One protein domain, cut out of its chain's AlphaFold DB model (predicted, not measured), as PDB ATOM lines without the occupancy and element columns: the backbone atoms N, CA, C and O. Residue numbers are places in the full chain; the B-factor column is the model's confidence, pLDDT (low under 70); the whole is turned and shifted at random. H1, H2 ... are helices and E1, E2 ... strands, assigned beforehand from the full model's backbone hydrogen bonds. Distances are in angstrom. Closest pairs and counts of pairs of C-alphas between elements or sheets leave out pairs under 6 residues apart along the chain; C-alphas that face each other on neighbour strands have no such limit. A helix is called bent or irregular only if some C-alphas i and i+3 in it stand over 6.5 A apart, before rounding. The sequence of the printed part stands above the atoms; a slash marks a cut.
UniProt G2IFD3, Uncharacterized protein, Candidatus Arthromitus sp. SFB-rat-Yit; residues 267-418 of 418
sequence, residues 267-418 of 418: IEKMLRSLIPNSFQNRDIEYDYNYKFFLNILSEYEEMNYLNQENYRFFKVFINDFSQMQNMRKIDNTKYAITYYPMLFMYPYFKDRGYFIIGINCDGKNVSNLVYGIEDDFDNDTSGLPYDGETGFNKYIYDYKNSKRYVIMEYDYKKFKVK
ATOM      1  N   ILE A 267     -37.080  -0.424  -5.535       45.06
ATOM      2  CA  ILE A 267     -36.662  -0.921  -4.210       45.06
ATOM      3  C   ILE A 267     -37.096   0.081  -3.133       45.06
ATOM      4  O   ILE A 267     -37.760  -0.288  -2.164       45.06
ATOM      5  N   GLU A 268     -36.801   1.366  -3.353       46.12
ATOM      6  CA  GLU A 268     -37.164   2.456  -2.445       46.12
ATOM      7  C   GLU A 268     -38.686   2.532  -2.228       46.12
ATOM      8  O   GLU A 268     -39.145   2.564  -1.089       46.12
ATOM      9  N   LYS A 269     -39.494   2.472  -3.297       54.28
ATOM     10  CA  LYS A 269     -40.966   2.420  -3.220       54.28
ATOM     11  C   LYS A 269     -41.471   1.161  -2.524       54.28
ATOM     12  O   LYS A 269     -42.432   1.262  -1.771       54.28
ATOM     13  N   MET A 270     -40.847  -0.002  -2.726       48.00
ATOM     14  CA  MET A 270     -41.216  -1.221  -1.998       48.00
ATOM     15  C   MET A 270     -40.975  -1.062  -0.495       48.00
ATOM     16  O   MET A 270     -41.888  -1.320   0.287       48.00
ATOM     17  N   LEU A 271     -39.808  -0.562  -0.087       46.84
ATOM     18  CA  LEU A 271     -39.503  -0.305   1.323       46.84
ATOM     19  C   LEU A 271     -40.409   0.789   1.913       46.84
ATOM     20  O   LEU A 271     -40.946   0.611   3.002       46.84
ATOM     21  N   ARG A 272     -40.691   1.862   1.159       50.44
ATOM     22  CA  ARG A 272     -41.670   2.897   1.534       50.44
ATOM     23  C   ARG A 272     -43.120   2.399   1.569       50.44
ATOM     24  O   ARG A 272     -43.926   2.995   2.265       50.44
ATOM     25  N   SER A 273     -43.469   1.323   0.859       47.59
ATOM     26  CA  SER A 273     -44.809   0.708   0.913       47.59
ATOM     27  C   SER A 273     -44.990  -0.286   2.065       47.59
ATOM     28  O   SER A 273     -46.116  -0.624   2.416       47.59
ATOM     29  N   LEU A 274     -43.887  -0.740   2.671       44.09
ATOM     30  CA  LEU A 274     -43.879  -1.562   3.887       44.09
ATOM     31  C   LEU A 274     -43.989  -0.704   5.169       44.09
ATOM     32  O   LEU A 274     -44.089  -1.236   6.273       44.09
ATOM     33  N   ILE A 275     -43.999   0.624   5.014       40.66
ATOM     34  CA  ILE A 275     -44.233   1.625   6.059       40.66
ATOM     35  C   ILE A 275     -45.750   1.867   6.200       40.66
ATOM     36  O   ILE A 275     -46.395   2.221   5.212       40.66
ATOM     37  N   PRO A 276     -46.358   1.725   7.397       36.69
ATOM     38  CA  PRO A 276     -47.787   1.985   7.569       36.69
ATOM     39  C   PRO A 276     -48.139   3.472   7.390       36.69
ATOM     40  O   PRO A 276     -47.531   4.346   8.008       36.69
ATOM     41  N   ASN A 277     -49.191   3.760   6.613       37.19
ATOM     42  CA  ASN A 277     -49.636   5.128   6.296       37.19
ATOM     43  C   ASN A 277     -50.032   5.985   7.518       37.19
ATOM     44  O   ASN A 277     -50.078   7.207   7.412       37.19
ATOM     45  N   SER A 278     -50.273   5.386   8.688       33.09
ATOM     46  CA  SER A 278     -50.607   6.089   9.939       33.09
ATOM     47  C   SER A 278     -49.455   6.906  10.550       33.09
ATOM     48  O   SER A 278     -49.642   7.537  11.590       33.09
ATOM     49  N   PHE A 279     -48.269   6.899   9.933       38.22
ATOM     50  CA  PHE A 279     -47.048   7.501  10.479       38.22
ATOM     51  C   PHE A 279     -46.456   8.658   9.655       38.22
ATOM     52  O   PHE A 279     -45.426   9.197  10.044       38.22
ATOM     53  N   GLN A 280     -47.115   9.108   8.580       37.81
ATOM     54  CA  GLN A 280     -46.569  10.122   7.654       37.81
ATOM     55  C   GLN A 280     -46.288  11.517   8.263       37.81
ATOM     56  O   GLN A 280     -45.577  12.297   7.642       37.81
ATOM     57  N   ASN A 281     -46.793  11.823   9.467       32.66
ATOM     58  CA  ASN A 281     -46.642  13.127  10.141       32.66
ATOM     59  C   ASN A 281     -45.845  13.068  11.462       32.66
ATOM     60  O   ASN A 281     -46.075  13.876  12.364       32.66
ATOM     61  N   ARG A 282     -44.929  12.108  11.620       30.52
ATOM     62  CA  ARG A 282     -43.901  12.157  12.674       30.52
ATOM     63  C   ARG A 282     -42.549  11.795  12.081       30.52
ATOM     64  O   ARG A 282     -42.476  10.856  11.294       30.52
ATOM     65  N   ASP A 283     -41.504  12.499  12.514       30.19
ATOM     66  CA  ASP A 283     -40.103  12.155  12.260       30.19
ATOM     67  C   ASP A 283     -39.773  10.815  12.930       30.19
ATOM     68  O   ASP A 283     -39.241  10.738  14.036       30.19
ATOM     69  N   ILE A 284     -40.175   9.732  12.273       32.53
ATOM     70  CA  ILE A 284     -39.865   8.368  12.670       32.53
ATOM     71  C   ILE A 284     -38.637   7.977  11.869       32.53
ATOM     72  O   ILE A 284     -38.708   7.489  10.740       32.53
ATOM     73  N   GLU A 285     -37.494   8.244  12.487       34.12
ATOM     74  CA  GLU A 285     -36.226   7.630  12.142       34.12
ATOM     75  C   GLU A 285     -36.433   6.108  12.196       34.12
ATOM     76  O   GLU A 285     -36.591   5.518  13.267       34.12
ATOM     77  N   TYR A 286     -36.558   5.479  11.023       40.78
ATOM     78  CA  TYR A 286     -36.779   4.040  10.935       40.78
ATOM     79  C   TYR A 286     -35.549   3.333  11.477       40.78
ATOM     80  O   TYR A 286     -34.516   3.266  10.807       40.78
ATOM     81  N   ASP A 287     -35.688   2.802  12.690       47.81
ATOM     82  CA  ASP A 287     -34.621   2.139  13.423       47.81
ATOM     83  C   ASP A 287     -34.361   0.736  12.844       47.81
ATOM     84  O   ASP A 287     -34.604  -0.305  13.462       47.81
ATOM     85  N   TYR A 288     -33.865   0.723  11.601       61.16
ATOM     86  CA  TYR A 288     -33.218  -0.389  10.906       61.16
ATOM     87  C   TYR A 288     -31.887  -0.710  11.606       61.16
ATOM     88  O   TYR A 288     -30.799  -0.595  11.034       61.16
ATOM     89  N   ASN A 289     -31.987  -1.037  12.889       63.72
ATOM     90  CA  ASN A 289     -30.888  -1.351  13.776       63.72
ATOM     91  C   ASN A 289     -30.464  -2.814  13.634       63.72
ATOM     92  O   ASN A 289     -31.062  -3.626  12.919       63.72
ATOM     93  N   TYR A 290     -29.437  -3.168  14.393       67.88
ATOM     94  CA  TYR A 290     -28.936  -4.528  14.511       67.88
ATOM     95  C   TYR A 290     -30.028  -5.571  14.822       67.88
ATOM     96  O   TYR A 290     -30.032  -6.651  14.234       67.88
ATOM     97  N   LYS A 291     -31.003  -5.245  15.682       68.12
ATOM     98  CA  LYS A 291     -32.091  -6.161  16.059       68.12
ATOM     99  C   LYS A 291     -33.078  -6.399  14.913       68.12
ATOM    100  O   LYS A 291     -33.535  -7.528  14.753       68.12
ATOM    101  N   PHE A 292     -33.384  -5.382  14.103       72.88
ATOM    102  CA  PHE A 292     -34.223  -5.539  12.912       72.88
ATOM    103  C   PHE A 292     -33.607  -6.547  11.933       72.88
ATOM    104  O   PHE A 292     -34.258  -7.528  11.572       72.88
ATOM    105  N   PHE A 293     -32.337  -6.362  11.562       74.25
ATOM    106  CA  PHE A 293     -31.675  -7.270  10.625       74.25
ATOM    107  C   PHE A 293     -31.452  -8.664  11.221       74.25
ATOM    108  O   PHE A 293     -31.721  -9.653  10.543       74.25
ATOM    109  N   LEU A 294     -31.071  -8.780  12.499       77.62
ATOM    110  CA  LEU A 294     -30.966 -10.086  13.160       77.62
ATOM    111  C   LEU A 294     -32.298 -10.846  13.210       77.62
ATOM    112  O   LEU A 294     -32.290 -12.066  13.063       77.62
ATOM    113  N   ASN A 295     -33.443 -10.176  13.367       70.50
ATOM    114  CA  ASN A 295     -34.743 -10.858  13.325       70.50
ATOM    115  C   ASN A 295     -34.999 -11.534  11.964       70.50
ATOM    116  O   ASN A 295     -35.619 -12.591  11.928       70.50
ATOM    117  N   ILE A 296     -34.503 -10.958  10.863       74.25
ATOM    118  CA  ILE A 296     -34.618 -11.528   9.511       74.25
ATOM    119  C   ILE A 296     -33.565 -12.625   9.290       74.25
ATOM    120  O   ILE A 296     -33.868 -13.686   8.741       74.25
ATOM    121  N   LEU A 297     -32.322 -12.361   9.710       80.12
ATOM    122  CA  LEU A 297     -31.165 -13.208   9.412       80.12
ATOM    123  C   LEU A 297     -31.013 -14.418  10.345       80.12
ATOM    124  O   LEU A 297     -30.442 -15.422   9.936       80.12
ATOM    125  N   SER A 298     -31.574 -14.379  11.557       74.38
ATOM    126  CA  SER A 298     -31.505 -15.485  12.532       74.38
ATOM    127  C   SER A 298     -32.280 -16.752  12.139       74.38
ATOM    128  O   SER A 298     -32.193 -17.762  12.838       74.38
ATOM    129  N   GLU A 299     -33.013 -16.731  11.020       75.31
ATOM    130  CA  GLU A 299     -33.565 -17.939  10.393       75.31
ATOM    131  C   GLU A 299     -32.547 -18.711   9.530       75.31
ATOM    132  O   GLU A 299     -32.849 -19.821   9.091       75.31
ATOM    133  N   TYR A 300     -31.381 -18.124   9.246       82.38
ATOM    134  CA  TYR A 300     -30.328 -18.689   8.399       82.38
ATOM    135  C   TYR A 300     -29.146 -19.214   9.233       82.38
ATOM    136  O   TYR A 300     -28.977 -18.860  10.400       82.38
ATOM    137  N   GLU A 301     -28.314 -20.073   8.639       83.62
ATOM    138  CA  GLU A 301     -27.151 -20.668   9.315       83.62
ATOM    139  C   GLU A 301     -26.032 -19.625   9.468       83.62
ATOM    140  O   GLU A 301     -25.457 -19.192   8.472       83.62
ATOM    141  N   GLU A 302     -25.703 -19.220  10.698       89.81
ATOM    142  CA  GLU A 302     -24.612 -18.272  10.939       89.81
ATOM    143  C   GLU A 302     -23.228 -18.916  10.761       89.81
ATOM    144  O   GLU A 302     -22.857 -19.881  11.437       89.81
ATOM    145  N   MET A 303     -22.418 -18.318   9.892       86.31
ATOM    146  CA  MET A 303     -21.062 -18.743   9.566       86.31
ATOM    147  C   MET A 303     -20.055 -18.130  10.545       86.31
ATOM    148  O   MET A 303     -19.205 -17.332  10.167       86.31
ATOM    149  N   ASN A 304     -20.114 -18.548  11.814       83.94
ATOM    150  CA  ASN A 304     -19.247 -18.041  12.892       83.94
ATOM    151  C   ASN A 304     -17.732 -18.083  12.591       83.94
ATOM    152  O   ASN A 304     -16.970 -17.341  13.197       83.94
ATOM    153  N   TYR A 305     -17.292 -18.945  11.670       80.38
ATOM    154  CA  TYR A 305     -15.901 -19.060  11.209       80.38
ATOM    155  C   TYR A 305     -15.499 -18.021  10.145       80.38
ATOM    156  O   TYR A 305     -14.310 -17.814   9.929       80.38
ATOM    157  N   LEU A 306     -16.473 -17.385   9.485       81.81
ATOM    158  CA  LEU A 306     -16.287 -16.293   8.523       81.81
ATOM    159  C   LEU A 306     -16.506 -14.911   9.173       81.81
ATOM    160  O   LEU A 306     -16.146 -13.886   8.596       81.81
ATOM    161  N   ASN A 307     -17.094 -14.877  10.372       79.00
ATOM    162  CA  ASN A 307     -17.295 -13.650  11.136       79.00
ATOM    163  C   ASN A 307     -15.946 -12.979  11.467       79.00
ATOM    164  O   ASN A 307     -14.996 -13.622  11.912       79.00
ATOM    165  N   GLN A 308     -15.891 -11.663  11.283       77.25
ATOM    166  CA  GLN A 308     -14.764 -10.787  11.639       77.25
ATOM    167  C   GLN A 308     -15.271  -9.721  12.625       77.25
ATOM    168  O   GLN A 308     -16.478  -9.642  12.824       77.25
ATOM    169  N   GLU A 309     -14.402  -8.887  13.221       72.00
ATOM    170  CA  GLU A 309     -14.774  -7.942  14.306       72.00
ATOM    171  C   GLU A 309     -16.118  -7.229  14.096       72.00
ATOM    172  O   GLU A 309     -16.954  -7.210  14.995       72.00
ATOM    173  N   ASN A 310     -16.338  -6.708  12.885       83.25
ATOM    174  CA  ASN A 310     -17.560  -5.996  12.520       83.25
ATOM    175  C   ASN A 310     -18.478  -6.785  11.572       83.25
ATOM    176  O   ASN A 310     -19.497  -6.251  11.168       83.25
ATOM    177  N   TYR A 311     -18.173  -8.021  11.167       86.75
ATOM    178  CA  TYR A 311     -18.991  -8.754  10.188       86.75
ATOM    179  C   TYR A 311     -19.622 -10.007  10.784       86.75
ATOM    180  O   TYR A 311     -18.917 -10.871  11.305       86.75
ATOM    181  N   ARG A 312     -20.943 -10.150  10.614       89.56
ATOM    182  CA  ARG A 312     -21.662 -11.412  10.854       89.56
ATOM    183  C   ARG A 312     -22.250 -11.931   9.549       89.56
ATOM    184  O   ARG A 312     -22.983 -11.189   8.898       89.56
ATOM    185  N   PHE A 313     -21.941 -13.174   9.185       92.31
ATOM    186  CA  PHE A 313     -22.371 -13.811   7.938       92.31
ATOM    187  C   PHE A 313     -23.328 -14.976   8.178       92.31
ATOM    188  O   PHE A 313     -23.198 -15.731   9.134       92.31
ATOM    189  N   PHE A 314     -24.265 -15.146   7.255       92.81
ATOM    190  CA  PHE A 314     -25.337 -16.124   7.285       92.81
ATOM    191  C   PHE A 314     -25.469 -16.788   5.913       92.81
ATOM    192  O   PHE A 314     -25.423 -16.123   4.877       92.81
ATOM    193  N   LYS A 315     -25.657 -18.106   5.903       92.50
ATOM    194  CA  LYS A 315     -25.742 -18.930   4.698       92.50
ATOM    195  C   LYS A 315     -27.198 -19.123   4.274       92.50
ATOM    196  O   LYS A 315     -28.016 -19.634   5.042       92.50
ATOM    197  N   VAL A 316     -27.518 -18.716   3.047       87.69
ATOM    198  CA  VAL A 316     -28.866 -18.775   2.468       87.69
ATOM    199  C   VAL A 316     -28.899 -19.860   1.400       87.69
ATOM    200  O   VAL A 316     -28.390 -19.673   0.297       87.69
ATOM    201  N   PHE A 317     -29.504 -20.997   1.736       85.94
ATOM    202  CA  PHE A 317     -29.693 -22.113   0.808       85.94
ATOM    203  C   PHE A 317     -30.828 -21.836  -0.177       85.94
ATOM    204  O   PHE A 317     -31.921 -21.427   0.232       85.94
ATOM    205  N   ILE A 318     -30.550 -22.086  -1.455       73.75
ATOM    206  CA  ILE A 318     -31.441 -21.908  -2.596       73.75
ATOM    207  C   ILE A 318     -31.569 -23.244  -3.329       73.75
ATOM    208  O   ILE A 318     -30.579 -23.773  -3.824       73.75
ATOM    209  N   ASN A 319     -32.792 -23.763  -3.420       64.94
ATOM    210  CA  ASN A 319     -33.100 -24.971  -4.184       64.94
ATOM    211  C   ASN A 319     -33.139 -24.670  -5.689       64.94
ATOM    212  O   ASN A 319     -32.614 -25.426  -6.499       64.94
ATOM    213  N   ASP A 320     -33.793 -23.564  -6.047       64.75
ATOM    214  CA  ASP A 320     -34.040 -23.141  -7.419       64.75
ATOM    215  C   ASP A 320     -34.358 -21.633  -7.482       64.75
ATOM    216  O   ASP A 320     -34.638 -20.975  -6.473       64.75
ATOM    217  N   PHE A 321     -34.344 -21.068  -8.689       63.12
ATOM    218  CA  PHE A 321     -34.636 -19.651  -8.921       63.12
ATOM    219  C   PHE A 321     -36.082 -19.252  -8.564       63.12
ATOM    220  O   PHE A 321     -36.331 -18.137  -8.094       63.12
ATOM    221  N   SER A 322     -37.046 -20.161  -8.732       62.06
ATOM    222  CA  SER A 322     -38.462 -19.920  -8.430       62.06
ATOM    223  C   SER A 322     -38.685 -19.728  -6.931       62.06
ATOM    224  O   SER A 322     -39.518 -18.913  -6.539       62.06
ATOM    225  N   GLN A 323     -37.917 -20.406  -6.072       72.25
ATOM    226  CA  GLN A 323     -37.911 -20.179  -4.624       72.25
ATOM    227  C   GLN A 323     -37.569 -18.717  -4.286       72.25
ATOM    228  O   GLN A 323     -38.251 -18.098  -3.462       72.25
ATOM    229  N   MET A 324     -36.555 -18.145  -4.947       73.31
ATOM    230  CA  MET A 324     -36.152 -16.748  -4.746       73.31
ATOM    231  C   MET A 324     -37.262 -15.779  -5.167       73.31
ATOM    232  O   MET A 324     -37.567 -14.834  -4.440       73.31
ATOM    233  N   GLN A 325     -37.902 -16.029  -6.312       65.25
ATOM    234  CA  GLN A 325     -39.004 -15.205  -6.818       65.25
ATOM    235  C   GLN A 325     -40.270 -15.309  -5.953       65.25
ATOM    236  O   GLN A 325     -40.902 -14.297  -5.638       65.25
ATOM    237  N   ASN A 326     -40.641 -16.524  -5.537       62.75
ATOM    238  CA  ASN A 326     -41.844 -16.780  -4.745       62.75
ATOM    239  C   ASN A 326     -41.752 -16.207  -3.326       62.75
ATOM    240  O   ASN A 326     -42.794 -15.885  -2.751       62.75
ATOM    241  N   MET A 327     -40.546 -15.973  -2.790       68.50
ATOM    242  CA  MET A 327     -40.378 -15.283  -1.507       68.50
ATOM    243  C   MET A 327     -41.109 -13.932  -1.476       68.50
ATOM    244  O   MET A 327     -41.668 -13.582  -0.445       68.50
ATOM    245  N   ARG A 328     -41.222 -13.218  -2.609       62.78
ATOM    246  CA  ARG A 328     -41.975 -11.952  -2.703       62.78
ATOM    247  C   ARG A 328     -43.443 -12.074  -2.273       62.78
ATOM    248  O   ARG A 328     -44.002 -11.111  -1.760       62.78
ATOM    249  N   LYS A 329     -44.066 -13.236  -2.503       57.34
ATOM    250  CA  LYS A 329     -45.460 -13.528  -2.122       57.34
ATOM    251  C   LYS A 329     -45.590 -13.946  -0.653       57.34
ATOM    252  O   LYS A 329     -46.649 -13.757  -0.070       57.34
ATOM    253  N   ILE A 330     -44.535 -14.536  -0.086       57.53
ATOM    254  CA  ILE A 330     -44.518 -15.122   1.262       57.53
ATOM    255  C   ILE A 330     -44.102 -14.072   2.301       57.53
ATOM    256  O   ILE A 330     -44.775 -13.887   3.309       57.53
ATOM    257  N   ASP A 331     -42.992 -13.383   2.044       63.00
ATOM    258  CA  ASP A 331     -42.422 -12.344   2.896       63.00
ATOM    259  C   ASP A 331     -41.710 -11.309   2.011       63.00
ATOM    260  O   ASP A 331     -40.564 -11.476   1.580       63.00
ATOM    261  N   ASN A 332     -42.415 -10.213   1.727       57.16
ATOM    262  CA  ASN A 332     -41.924  -9.142   0.862       57.16
ATOM    263  C   ASN A 332     -40.708  -8.404   1.466       57.16
ATOM    264  O   ASN A 332     -39.852  -7.927   0.720       57.16
ATOM    265  N   THR A 333     -40.593  -8.354   2.799       63.06
ATOM    266  CA  THR A 333     -39.448  -7.759   3.507       63.06
ATOM    267  C   THR A 333     -38.215  -8.640   3.345       63.06
ATOM    268  O   THR A 333     -37.149  -8.162   2.947       63.06
ATOM    269  N   LYS A 334     -38.362  -9.950   3.574       71.62
ATOM    270  CA  LYS A 334     -37.282 -10.925   3.400       71.62
ATOM    271  C   LYS A 334     -36.850 -11.037   1.943       71.62
ATOM    272  O   LYS A 334     -35.652 -11.079   1.670       71.62
ATOM    273  N   TYR A 335     -37.796 -11.007   1.003       73.44
ATOM    274  CA  TYR A 335     -37.507 -10.923  -0.429       73.44
ATOM    275  C   TYR A 335     -36.661  -9.692  -0.769       73.44
ATOM    276  O   TYR A 335     -35.599  -9.851  -1.365       73.44
ATOM    277  N   ALA A 336     -37.086  -8.493  -0.354       63.94
ATOM    278  CA  ALA A 336     -36.383  -7.249  -0.661       63.94
ATOM    279  C   ALA A 336     -34.963  -7.197  -0.073       63.94
ATOM    280  O   ALA A 336     -34.042  -6.747  -0.748       63.94
ATOM    281  N   ILE A 337     -34.781  -7.673   1.165       76.00
ATOM    282  CA  ILE A 337     -33.500  -7.586   1.885       76.00
ATOM    283  C   ILE A 337     -32.554  -8.739   1.541       76.00
ATOM    284  O   ILE A 337     -31.350  -8.518   1.444       76.00
ATOM    285  N   THR A 338     -33.061  -9.963   1.363       82.31
ATOM    286  CA  THR A 338     -32.207 -11.157   1.218       82.31
ATOM    287  C   THR A 338     -32.088 -11.649  -0.220       82.31
ATOM    288  O   THR A 338     -30.991 -11.969  -0.661       82.31
ATOM    289  N   TYR A 339     -33.198 -11.728  -0.959       78.62
ATOM    290  CA  TYR A 339     -33.240 -12.463  -2.230       78.62
ATOM    291  C   TYR A 339     -33.103 -11.562  -3.453       78.62
ATOM    292  O   TYR A 339     -32.365 -11.902  -4.373       78.62
ATOM    293  N   TYR A 340     -33.782 -10.413  -3.469       75.94
ATOM    294  CA  TYR A 340     -33.789  -9.490  -4.603       75.94
ATOM    295  C   TYR A 340     -32.376  -9.048  -5.035       75.94
ATOM    296  O   TYR A 340     -32.087  -9.156  -6.229       75.94
ATOM    297  N   PRO A 341     -31.456  -8.668  -4.119       79.94
ATOM    298  CA  PRO A 341     -30.083  -8.301  -4.484       79.94
ATOM    299  C   PRO A 341     -29.245  -9.473  -5.007       79.94
ATOM    300  O   PRO A 341     -28.173  -9.246  -5.545       79.94
ATOM    301  N   MET A 342     -29.722 -10.716  -4.874       83.00
ATOM    302  CA  MET A 342     -29.017 -11.930  -5.302       83.00
ATOM    303  C   MET A 342     -29.652 -12.633  -6.501       83.00
ATOM    304  O   MET A 342     -29.052 -13.564  -7.034       83.00
ATOM    305  N   LEU A 343     -30.816 -12.180  -6.985       75.00
ATOM    306  CA  LEU A 343     -31.450 -12.737  -8.189       75.00
ATOM    307  C   LEU A 343     -30.511 -12.689  -9.401       75.00
ATOM    308  O   LEU A 343     -30.459 -13.639 -10.175       75.00
ATOM    309  N   PHE A 344     -29.754 -11.600  -9.549       68.50
ATOM    310  CA  PHE A 344     -28.825 -11.422 -10.664       68.50
ATOM    311  C   PHE A 344     -27.561 -12.288 -10.535       68.50
ATOM    312  O   PHE A 344     -26.974 -12.667 -11.540       68.50
ATOM    313  N   MET A 345     -27.184 -12.657  -9.308       75.31
ATOM    314  CA  MET A 345     -26.019 -13.495  -9.013       75.31
ATOM    315  C   MET A 345     -26.306 -14.999  -9.106       75.31
ATOM    316  O   MET A 345     -25.370 -15.794  -9.043       75.31
ATOM    317  N   TYR A 346     -27.573 -15.402  -9.283       76.38
ATOM    318  CA  TYR A 346     -27.990 -16.808  -9.324       76.38
ATOM    319  C   TYR A 346     -27.129 -17.709 -10.233       76.38
ATOM    320  O   TYR A 346     -26.741 -18.782  -9.767       76.38
ATOM    321  N   PRO A 347     -26.727 -17.306 -11.460       74.69
ATOM    322  CA  PRO A 347     -25.883 -18.144 -12.316       74.69
ATOM    323  C   PRO A 347     -24.544 -18.568 -11.694       74.69
ATOM    324  O   PRO A 347     -24.060 -19.645 -12.026       74.69
ATOM    325  N   TYR A 348     -23.975 -17.771 -10.782       76.50
ATOM    326  CA  TYR A 348     -22.669 -18.024 -10.152       76.50
ATOM    327  C   TYR A 348     -22.745 -18.919  -8.908       76.50
ATOM    328  O   TYR A 348     -21.723 -19.421  -8.438       76.50
ATOM    329  N   PHE A 349     -23.942 -19.112  -8.342       80.25
ATOM    330  CA  PHE A 349     -24.123 -19.911  -7.128       80.25
ATOM    331  C   PHE A 349     -25.137 -21.054  -7.254       80.25
ATOM    332  O   PHE A 349     -25.215 -21.877  -6.340       80.25
ATOM    333  N   LYS A 350     -25.876 -21.152  -8.371       74.56
ATOM    334  CA  LYS A 350     -26.881 -22.202  -8.630       74.56
ATOM    335  C   LYS A 350     -26.352 -23.615  -8.340       74.56
ATOM    336  O   LYS A 350     -27.020 -24.374  -7.651       74.56
ATOM    337  N   ASP A 351     -25.127 -23.928  -8.769       72.62
ATOM    338  CA  ASP A 351     -24.556 -25.280  -8.682       72.62
ATOM    339  C   ASP A 351     -24.065 -25.609  -7.261       72.62
ATOM    340  O   ASP A 351     -23.976 -26.772  -6.874       72.62
ATOM    341  N   ARG A 352     -23.809 -24.575  -6.444       79.19
ATOM    342  CA  ARG A 352     -23.523 -24.697  -5.005       79.19
ATOM    343  C   ARG A 352     -24.796 -24.740  -4.156       79.19
ATOM    344  O   ARG A 352     -24.738 -25.154  -3.000       79.19
ATOM    345  N   GLY A 353     -25.928 -24.276  -4.690       78.50
ATOM    346  CA  GLY A 353     -27.213 -24.213  -3.990       78.50
ATOM    347  C   GLY A 353     -27.251 -23.234  -2.810       78.50
ATOM    348  O   GLY A 353     -28.090 -23.383  -1.921       78.50
ATOM    349  N   TYR A 354     -26.343 -22.252  -2.732       87.94
ATOM    350  CA  TYR A 354     -26.373 -21.239  -1.671       87.94
ATOM    351  C   TYR A 354     -25.611 -19.956  -2.007       87.94
ATOM    352  O   TYR A 354     -24.620 -19.982  -2.729       87.94
ATOM    353  N   PHE A 355     -26.004 -18.858  -1.365       92.56
ATOM    354  CA  PHE A 355     -25.196 -17.642  -1.255       92.56
ATOM    355  C   PHE A 355     -25.021 -17.234   0.216       92.56
ATOM    356  O   PHE A 355     -25.639 -17.824   1.108       92.56
ATOM    357  N   ILE A 356     -24.173 -16.242   0.491       95.62
ATOM    358  CA  ILE A 356     -24.007 -15.672   1.834       95.62
ATOM    359  C   ILE A 356     -24.579 -14.254   1.900       95.62
ATOM    360  O   ILE A 356     -24.452 -13.467   0.963       95.62
ATOM    361  N   ILE A 357     -25.203 -13.922   3.022       95.56
ATOM    362  CA  ILE A 357     -25.616 -12.563   3.378       95.56
ATOM    363  C   ILE A 357     -24.988 -12.207   4.719       95.56
ATOM    364  O   ILE A 357     -24.811 -13.068   5.574       95.56
ATOM    365  N   GLY A 358     -24.646 -10.949   4.932       92.56
ATOM    366  CA  GLY A 358     -24.065 -10.490   6.177       92.56
ATOM    367  C   GLY A 358     -24.454  -9.068   6.534       92.56
ATOM    368  O   GLY A 358     -25.077  -8.342   5.759       92.56
ATOM    369  N   ILE A 359     -24.064  -8.687   7.741       90.12
ATOM    370  CA  ILE A 359     -24.206  -7.338   8.283       90.12
ATOM    371  C   ILE A 359     -22.840  -6.834   8.727       90.12
ATOM    372  O   ILE A 359     -22.101  -7.554   9.399       90.12
ATOM    373  N   ASN A 360     -22.530  -5.589   8.364       89.31
ATOM    374  CA  ASN A 360     -21.410  -4.844   8.924       89.31
ATOM    375  C   ASN A 360     -21.912  -4.035  10.143       89.31
ATOM    376  O   ASN A 360     -22.643  -3.057  10.007       89.31
ATOM    377  N   CYS A 361     -21.585  -4.566  11.313       80.62
ATOM    378  CA  CYS A 361     -21.871  -4.257  12.707       80.62
ATOM    379  C   CYS A 361     -20.931  -3.406  13.569       80.62
ATOM    380  O   CYS A 361     -19.826  -3.879  13.787       80.62
ATOM    381  N   ASP A 362     -21.358  -2.324  14.231       71.56
ATOM    382  CA  ASP A 362     -20.608  -1.763  15.390       71.56
ATOM    383  C   ASP A 362     -21.166  -2.228  16.763       71.56
ATOM    384  O   ASP A 362     -20.943  -1.617  17.809       71.56
ATOM    385  N   GLY A 363     -21.956  -3.306  16.761       58.59
ATOM    386  CA  GLY A 363     -22.647  -3.847  17.937       58.59
ATOM    387  C   GLY A 363     -23.987  -3.177  18.276       58.59
ATOM    388  O   GLY A 363     -24.773  -3.769  19.019       58.59
ATOM    389  N   LYS A 364     -24.301  -1.996  17.718       61.94
ATOM    390  CA  LYS A 364     -25.628  -1.353  17.850       61.94
ATOM    391  C   LYS A 364     -26.248  -0.998  16.500       61.94
ATOM    392  O   LYS A 364     -27.420  -1.295  16.258       61.94
ATOM    393  N   ASN A 365     -25.456  -0.414  15.612       74.88
ATOM    394  CA  ASN A 365     -25.841   0.014  14.281       74.88
ATOM    395  C   ASN A 365     -25.353  -0.981  13.230       74.88
ATOM    396  O   ASN A 365     -24.255  -1.533  13.319       74.88
ATOM    397  N   VAL A 366     -26.161  -1.156  12.185       78.12
ATOM    398  CA  VAL A 366     -25.700  -1.753  10.931       78.12
ATOM    399  C   VAL A 366     -25.258  -0.615  10.016       78.12
ATOM    400  O   VAL A 366     -25.997   0.346   9.794       78.12
ATOM    401  N   SER A 367     -24.025  -0.695   9.523       81.81
ATOM    402  CA  SER A 367     -23.458   0.254   8.565       81.81
ATOM    403  C   SER A 367     -23.793  -0.149   7.129       81.81
ATOM    404  O   SER A 367     -24.217   0.696   6.345       81.81
ATOM    405  N   ASN A 368     -23.660  -1.441   6.809       83.44
ATOM    406  CA  ASN A 368     -23.906  -2.021   5.490       83.44
ATOM    407  C   ASN A 368     -24.599  -3.381   5.612       83.44
ATOM    408  O   ASN A 368     -24.315  -4.149   6.536       83.44
ATOM    409  N   LEU A 369     -25.413  -3.709   4.611       89.19
ATOM    410  CA  LEU A 369     -25.667  -5.099   4.243       89.19
ATOM    411  C   LEU A 369     -24.496  -5.606   3.400       89.19
ATOM    412  O   LEU A 369     -23.816  -4.830   2.728       89.19
ATOM    413  N   VAL A 370     -24.250  -6.907   3.447       93.50
ATOM    414  CA  VAL A 370     -23.183  -7.565   2.696       93.50
ATOM    415  C   VAL A 370     -23.778  -8.773   1.999       93.50
ATOM    416  O   VAL A 370     -24.555  -9.506   2.600       93.50
ATOM    417  N   TYR A 371     -23.413  -9.003   0.749       93.56
ATOM    418  CA  TYR A 371     -23.848 -10.162  -0.023       93.56
ATOM    419  C   TYR A 371     -22.622 -10.848  -0.597       93.56
ATOM    420  O   TYR A 371     -21.646 -10.169  -0.890       93.56
ATOM    421  N   GLY A 372     -22.646 -12.166  -0.758       93.44
ATOM    422  CA  GLY A 372     -21.485 -12.903  -1.236       93.44
ATOM    423  C   GLY A 372     -21.816 -14.225  -1.898       93.44
ATOM    424  O   GLY A 372     -22.849 -14.834  -1.624       93.44
ATOM    425  N   ILE A 373     -20.892 -14.689  -2.728       91.88
ATOM    426  CA  ILE A 373     -20.883 -16.041  -3.294       91.88
ATOM    427  C   ILE A 373     -19.569 -16.731  -2.927       91.88
ATOM    428  O   ILE A 373     -18.562 -16.054  -2.721       91.88
ATOM    429  N   GLU A 374     -19.579 -18.059  -2.812       90.06
ATOM    430  CA  GLU A 374     -18.329 -18.824  -2.739       90.06
ATOM    431  C   GLU A 374     -17.624 -18.783  -4.099       90.06
ATOM    432  O   GLU A 374     -18.277 -18.853  -5.142       90.06
ATOM    433  N   ASP A 375     -16.302 -18.670  -4.052       83.81
ATOM    434  CA  ASP A 375     -15.413 -18.512  -5.194       83.81
ATOM    435  C   ASP A 375     -14.444 -19.700  -5.297       83.81
ATOM    436  O   ASP A 375     -13.962 -20.189  -4.272       83.81
ATOM    437  N   ASP A 376     -14.157 -20.166  -6.515       70.19
ATOM    438  CA  ASP A 376     -13.278 -21.324  -6.726       70.19
ATOM    439  C   ASP A 376     -11.810 -20.902  -6.692       70.19
ATOM    440  O   ASP A 376     -11.340 -20.130  -7.520       70.19
ATOM    441  N   PHE A 377     -11.062 -21.452  -5.737       53.88
ATOM    442  CA  PHE A 377      -9.644 -21.136  -5.544       53.88
ATOM    443  C   PHE A 377      -8.734 -21.650  -6.674       53.88
ATOM    444  O   PHE A 377      -7.671 -21.072  -6.891       53.88
ATOM    445  N   ASP A 378      -9.137 -22.726  -7.358       51.59
ATOM    446  CA  ASP A 378      -8.265 -23.529  -8.231       51.59
ATOM    447  C   ASP A 378      -8.323 -23.143  -9.723       51.59
ATOM    448  O   ASP A 378      -7.583 -23.697 -10.535       51.59
ATOM    449  N   ASN A 379      -9.182 -22.191 -10.104       48.97
ATOM    450  CA  ASN A 379      -9.237 -21.663 -11.466       48.97
ATOM    451  C   ASN A 379      -8.514 -20.308 -11.536       48.97
ATOM    452  O   ASN A 379      -9.108 -19.278 -11.239       48.97
ATOM    453  N   ASP A 380      -7.282 -20.278 -12.058       42.94
ATOM    454  CA  ASP A 380      -6.554 -19.031 -12.408       42.94
ATOM    455  C   ASP A 380      -7.313 -18.135 -13.427       42.94
ATOM    456  O   ASP A 380      -6.905 -17.016 -13.734       42.94
ATOM    457  N   THR A 381      -8.436 -18.625 -13.961       43.84
ATOM    458  CA  THR A 381      -9.366 -17.943 -14.869       43.84
ATOM    459  C   THR A 381     -10.646 -17.417 -14.203       43.84
ATOM    460  O   THR A 381     -11.459 -16.805 -14.898       43.84
ATOM    461  N   SER A 382     -10.868 -17.613 -12.894       54.28
ATOM    462  CA  SER A 382     -12.067 -17.115 -12.199       54.28
ATOM    463  C   SER A 382     -11.990 -15.600 -11.952       54.28
ATOM    464  O   SER A 382     -11.630 -15.129 -10.870       54.28
ATOM    465  N   GLY A 383     -12.320 -14.819 -12.981       64.19
ATOM    466  CA  GLY A 383     -12.536 -13.378 -12.854       64.19
ATOM    467  C   GLY A 383     -13.686 -13.047 -11.896       64.19
ATOM    468  O   GLY A 383     -14.563 -13.873 -11.636       64.19
ATOM    469  N   LEU A 384     -13.697 -11.812 -11.382       69.75
ATOM    470  CA  LEU A 384     -14.798 -11.316 -10.552       69.75
ATOM    471  C   LEU A 384     -16.141 -11.455 -11.298       69.75
ATOM    472  O   LEU A 384     -16.186 -11.210 -12.507       69.75
ATOM    473  N   PRO A 385     -17.254 -11.769 -10.610       71.12
ATOM    474  CA  PRO A 385     -18.572 -11.807 -11.233       71.12
ATOM    475  C   PRO A 385     -18.894 -10.486 -11.938       71.12
ATOM    476  O   PRO A 385     -18.915  -9.423 -11.311       71.12
ATOM    477  N   TYR A 386     -19.148 -10.561 -13.245       69.94
ATOM    478  CA  TYR A 386     -19.358  -9.389 -14.104       69.94
ATOM    479  C   TYR A 386     -18.216  -8.354 -14.017       69.94
ATOM    480  O   TYR A 386     -18.471  -7.156 -13.893       69.94
ATOM    481  N   ASP A 387     -16.967  -8.829 -13.990       67.31
ATOM    482  CA  ASP A 387     -15.734  -8.033 -13.878       67.31
ATOM    483  C   ASP A 387     -15.687  -7.103 -12.645       67.31
ATOM    484  O   ASP A 387     -14.898  -6.161 -12.573       67.31
ATOM    485  N   GLY A 388     -16.537  -7.363 -11.644       66.31
ATOM    486  CA  GLY A 388     -16.688  -6.532 -10.450       66.31
ATOM    487  C   GLY A 388     -17.546  -5.273 -10.640       66.31
ATOM    488  O   GLY A 388     -17.800  -4.583  -9.652       66.31
ATOM    489  N   GLU A 389     -18.068  -4.990 -11.845       69.88
ATOM    490  CA  GLU A 389     -18.923  -3.813 -12.119       69.88
ATOM    491  C   GLU A 389     -20.194  -3.774 -11.250       69.88
ATOM    492  O   GLU A 389     -20.784  -2.719 -11.024       69.88
ATOM    493  N   THR A 390     -20.629  -4.936 -10.759       65.56
ATOM    494  CA  THR A 390     -21.822  -5.089  -9.915       65.56
ATOM    495  C   THR A 390     -21.575  -4.830  -8.429       65.56
ATOM    496  O   THR A 390     -22.524  -4.859  -7.650       65.56
ATOM    497  N   GLY A 391     -20.326  -4.578  -8.021       77.00
ATOM    498  CA  GLY A 391     -19.931  -4.410  -6.618       77.00
ATOM    499  C   GLY A 391     -19.400  -5.668  -5.942       77.00
ATOM    500  O   GLY A 391     -18.868  -5.577  -4.841       77.00
ATOM    501  N   PHE A 392     -19.496  -6.837  -6.582       81.75
ATOM    502  CA  PHE A 392     -18.826  -8.061  -6.131       81.75
ATOM    503  C   PHE A 392     -17.331  -7.968  -6.457       81.75
ATOM    504  O   PHE A 392     -16.859  -8.538  -7.436       81.75
ATOM    505  N   ASN A 393     -16.605  -7.178  -5.663       81.06
ATOM    506  CA  ASN A 393     -15.231  -6.741  -5.941       81.06
ATOM    507  C   ASN A 393     -14.243  -6.991  -4.785       81.06
ATOM    508  O   ASN A 393     -13.039  -6.782  -4.940       81.06
ATOM    509  N   LYS A 394     -14.736  -7.442  -3.626       86.69
ATOM    510  CA  LYS A 394     -13.954  -7.634  -2.403       86.69
ATOM    511  C   LYS A 394     -13.945  -9.105  -2.014       86.69
ATOM    512  O   LYS A 394     -14.966  -9.774  -2.104       86.69
ATOM    513  N   TYR A 395     -12.812  -9.599  -1.529       86.25
ATOM    514  CA  TYR A 395     -12.696 -10.973  -1.043       86.25
ATOM    515  C   TYR A 395     -12.768 -11.048   0.481       86.25
ATOM    516  O   TYR A 395     -12.217 -10.201   1.188       86.25
ATOM    517  N   ILE A 396     -13.393 -12.109   0.984       86.25
ATOM    518  CA  ILE A 396     -13.286 -12.543   2.378       86.25
ATOM    519  C   ILE A 396     -12.941 -14.036   2.432       86.25
ATOM    520  O   ILE A 396     -13.361 -14.819   1.581       86.25
ATOM    521  N   TYR A 397     -12.135 -14.412   3.423       82.44
ATOM    522  CA  TYR A 397     -11.531 -15.735   3.533       82.44
ATOM    523  C   TYR A 397     -12.044 -16.482   4.760       82.44
ATOM    524  O   TYR A 397     -11.966 -15.993   5.886       82.44
ATOM    525  N   ASP A 398     -12.506 -17.704   4.526       81.62
ATOM    526  CA  ASP A 398     -12.701 -18.729   5.540       81.62
ATOM    527  C   ASP A 398     -11.406 -19.539   5.643       81.62
ATOM    528  O   ASP A 398     -11.204 -20.540   4.950       81.62
ATOM    529  N   TYR A 399     -10.512 -19.092   6.523       71.94
ATOM    530  CA  TYR A 399      -9.236 -19.762   6.784       71.94
ATOM    531  C   TYR A 399      -9.394 -21.161   7.397       71.94
ATOM    532  O   TYR A 399      -8.437 -21.931   7.393       71.94
ATOM    533  N   LYS A 400     -10.571 -21.502   7.944       71.00
ATOM    534  CA  LYS A 400     -10.805 -22.791   8.604       71.00
ATOM    535  C   LYS A 400     -11.084 -23.898   7.593       71.00
ATOM    536  O   LYS A 400     -10.600 -25.010   7.780       71.00
ATOM    537  N   ASN A 401     -11.868 -23.599   6.559       74.88
ATOM    538  CA  ASN A 401     -12.211 -24.556   5.502       74.88
ATOM    539  C   ASN A 401     -11.504 -24.251   4.166       74.88
ATOM    540  O   ASN A 401     -11.858 -24.848   3.153       74.88
ATOM    541  N   SER A 402     -10.540 -23.322   4.160       76.06
ATOM    542  CA  SER A 402      -9.786 -22.871   2.978       76.06
ATOM    543  C   SER A 402     -10.667 -22.367   1.824       76.06
ATOM    544  O   SER A 402     -10.344 -22.565   0.657       76.06
ATOM    545  N   LYS A 403     -11.781 -21.693   2.143       83.56
ATOM    546  CA  LYS A 403     -12.722 -21.138   1.153       83.56
ATOM    547  C   LYS A 403     -12.534 -19.630   0.987       83.56
ATOM    548  O   LYS A 403     -12.234 -18.921   1.951       83.56
ATOM    549  N   ARG A 404     -12.778 -19.126  -0.223       86.12
ATOM    550  CA  ARG A 404     -12.863 -17.693  -0.539       86.12
ATOM    551  C   ARG A 404     -14.300 -17.344  -0.910       86.12
ATOM    552  O   ARG A 404     -15.025 -18.165  -1.463       86.12
ATOM    553  N   TYR A 405     -14.708 -16.123  -0.592       89.94
ATOM    554  CA  TYR A 405     -15.989 -15.568  -1.005       89.94
ATOM    555  C   TYR A 405     -15.767 -14.204  -1.647       89.94
ATOM    556  O   TYR A 405     -15.057 -13.371  -1.074       89.94
ATOM    557  N   VAL A 406     -16.392 -13.959  -2.800       91.00
ATOM    558  CA  VAL A 406     -16.496 -12.608  -3.373       91.00
ATOM    559  C   VAL A 406     -17.717 -11.939  -2.766       91.00
ATOM    560  O   VAL A 406     -18.798 -12.531  -2.774       91.00
ATOM    561  N   ILE A 407     -17.558 -10.726  -2.243       92.19
ATOM    562  CA  ILE A 407     -18.609  -9.972  -1.560       92.19
ATOM    563  C   ILE A 407     -18.844  -8.589  -2.173       92.19
ATOM    564  O   ILE A 407     -17.925  -7.944  -2.679       92.19
ATOM    565  N   MET A 408     -20.093  -8.143  -2.056       89.31
ATOM    566  CA  MET A 408     -20.587  -6.798  -2.324       89.31
ATOM    567  C   MET A 408     -21.064  -6.167  -1.016       89.31
ATOM    568  O   MET A 408     -21.876  -6.758  -0.299       89.31
ATOM    569  N   GLU A 409     -20.612  -4.949  -0.723       88.25
ATOM    570  CA  GLU A 409     -21.156  -4.134   0.367       88.25
ATOM    571  C   GLU A 409     -22.224  -3.163  -0.146       88.25
ATOM    572  O   GLU A 409     -22.050  -2.493  -1.162       88.25
ATOM    573  N   TYR A 410     -23.331  -3.065   0.589       80.44
ATOM    574  CA  TYR A 410     -24.494  -2.260   0.238       80.44
ATOM    575  C   TYR A 410     -24.902  -1.335   1.393       80.44
ATOM    576  O   TYR A 410     -25.375  -1.775   2.447       80.44
ATOM    577  N   ASP A 411     -24.745  -0.028   1.180       77.94
ATOM    578  CA  ASP A 411     -25.253   1.030   2.053       77.94
ATOM    579  C   ASP A 411     -26.770   1.154   1.833       77.94
ATOM    580  O   ASP A 411     -27.247   1.877   0.953       77.94
ATOM    581  N   TYR A 412     -27.535   0.422   2.644       68.50
ATOM    582  CA  TYR A 412     -29.000   0.387   2.596       68.50
ATOM    583  C   TYR A 412     -29.663   1.712   3.009       68.50
ATOM    584  O   TYR A 412     -30.850   1.897   2.755       68.50
ATOM    585  N   LYS A 413     -28.921   2.637   3.641       67.56
ATOM    586  CA  LYS A 413     -29.416   3.976   4.000       67.56
ATOM    587  C   LYS A 413     -29.305   4.939   2.819       67.56
ATOM    588  O   LYS A 413     -30.150   5.814   2.661       67.56
ATOM    589  N   LYS A 414     -28.270   4.777   1.987       65.19
ATOM    590  CA  LYS A 414     -28.036   5.576   0.771       65.19
ATOM    591  C   LYS A 414     -28.494   4.898  -0.523       65.19
ATOM    592  O   LYS A 414     -28.399   5.530  -1.572       65.19
ATOM    593  N   PHE A 415     -28.954   3.648  -0.449       58.22
ATOM    594  CA  PHE A 415     -29.308   2.786  -1.583       58.22
ATOM    595  C   PHE A 415     -28.167   2.641  -2.602       58.22
ATOM    596  O   PHE A 415     -28.373   2.769  -3.808       58.22
ATOM    597  N   LYS A 416     -26.940   2.406  -2.115       64.88
ATOM    598  CA  LYS A 416     -25.729   2.354  -2.951       64.88
ATOM    599  C   LYS A 416     -24.835   1.165  -2.628       64.88
ATOM    600  O   LYS A 416     -24.578   0.867  -1.466       64.88
ATOM    601  N   VAL A 417     -24.315   0.551  -3.684       68.44
ATOM    602  CA  VAL A 417     -23.131  -0.316  -3.640       68.44
ATOM    603  C   VAL A 417     -21.911   0.530  -3.247       68.44
ATOM    604  O   VAL A 417     -21.847   1.707  -3.616       68.44
ATOM    605  N   LYS A 418     -20.993  -0.047  -2.464       66.94
ATOM    606  CA  LYS A 418     -19.740   0.589  -2.022       66.94
ATOM    607  C   LYS A 418     -18.528   0.193  -2.861       66.94
ATOM    608  O   LYS A 418     -18.495  -0.958  -3.344       66.94
TER     609      LYS A 418
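Overview. This is residues 267 to 418 of the 418 residues of an uncharacterized protein of Candidatus Arthromitus sp. SFB-rat-Yit (UniProt G2IFD3). A curled, strongly twisted antiparallel sheet of five strands has helices H2, H4 and H5 over one face; H3 packs on H4 in a helical hairpin, not on the sheet, and H1 packs on H4 too. The loop residues 276 to 285 stick out from this body, and the small helix H6 only grazes the sheet. The printed part has 152 residues with six named helices and five named strands, in the chain order H1 H2 E1 H3 H4 H5 E2 E3 H6 E4 E5; the sheet runs E1 E2 E3 E5 E4, and the class is mixed, helices and strands. The whole is compact, with a radius of gyration of the C-alphas of 16.0 A, and its outline is elongated, spanning 56 by 35 by 28 A.

Along the chain. The sheet holds E1, residues 311 to 317, 19.5 A from first to last C-alpha; E2, residues 354 to 361, 22.7 A; E3, residues 366 to 375, 25.4 A; E5, residues 403 to 411, 25.5 A; and E4, residues 394 to 398, 13.7 A. C-alpha 311 stands at (-18.991, -8.754, 10.188), and E5 ends with C-alpha 411 at (-25.253, 1.030, 2.053). The helices are H1, residues 267 to 273; H2, residues 290 to 297; H3, residues 321 to 330, 14.9 A; H4, residues 332 to 342, 14.6 A; H5, residues 346 to 352; and H6, residues 385 to 388. H1 begins with C-alpha 267 at (-36.662, -0.921, -4.210). H4 is only just irregular, with C-alphas 337 and 340 6.8 A apart, and H5 is irregular, with C-alphas 348 and 351 7.6 A apart.

Arrangement. E1 and E4 are the edge strands. E1 and E2 are antiparallel at 158 degrees, with N 314 and O 357 2.7 A apart, within hydrogen-bond range. E2 and E3 form a hairpin, with N 358 and O 370 at 2.7 A. E3 and E5 are antiparallel at 147 degrees, with N 408 and O 371 at 2.8 A. E4 and E5 form a hairpin, with N 407 and O 394 at 2.8 A. E3, H6 and E4 make a split strand-helix-strand unit, two strands that follow each other among the strands with a helix between them in the chain and E5 between them in the sheet, and its crossover is right-handed. H2, H4 and H5 with the sheet make two layers, helices on one face of a sheet. H2 is over E2 at a height of 9.4 A and runs along the strands, at 4 degrees to E2 on the local plane; the closest C-alphas of H2 and E2 are those of Tyr 290 and Cys 361, 7.3 A apart. H4 is on the sheet at a height of 10.0 A; its closest C-alpha pair with E2 is Thr 338 and Ile 357, 7.1 A. H5 has a height of 6.3 A and is over none of the strands. H3 and H4 touch, their closest C-alphas those of Arg 328 and Tyr 335, 5.1 A apart, at a shallow tilt of 21 degrees, opposite ways. H1 and H4 touch, their closest C-alphas those of Ile 267 and Ala 336, 7.3 A apart. In H1 every O i to N i+4 pair is within hydrogen-bond range; the counts are 3 of 4 in H2, 4 of 6 in H3, 4 of 7 in H4 and 1 of 3 in H5, which has 2 of 4 O i to N i+3 pairs within range, while H6 is too short for an O i to N i+4 pair.

Size, cuts and confidence. The two C-alphas farthest apart are those of Asn 281 and Asp 378, 56.2 A. The printed part has no cut and ends at residue 418, the chain's last. The links H1 to H2 and H2 to E1 are long. The mean pLDDT of the printed part is 70.8, with 62 residues under 70, among them residues 267 to 291 and 412 to 418.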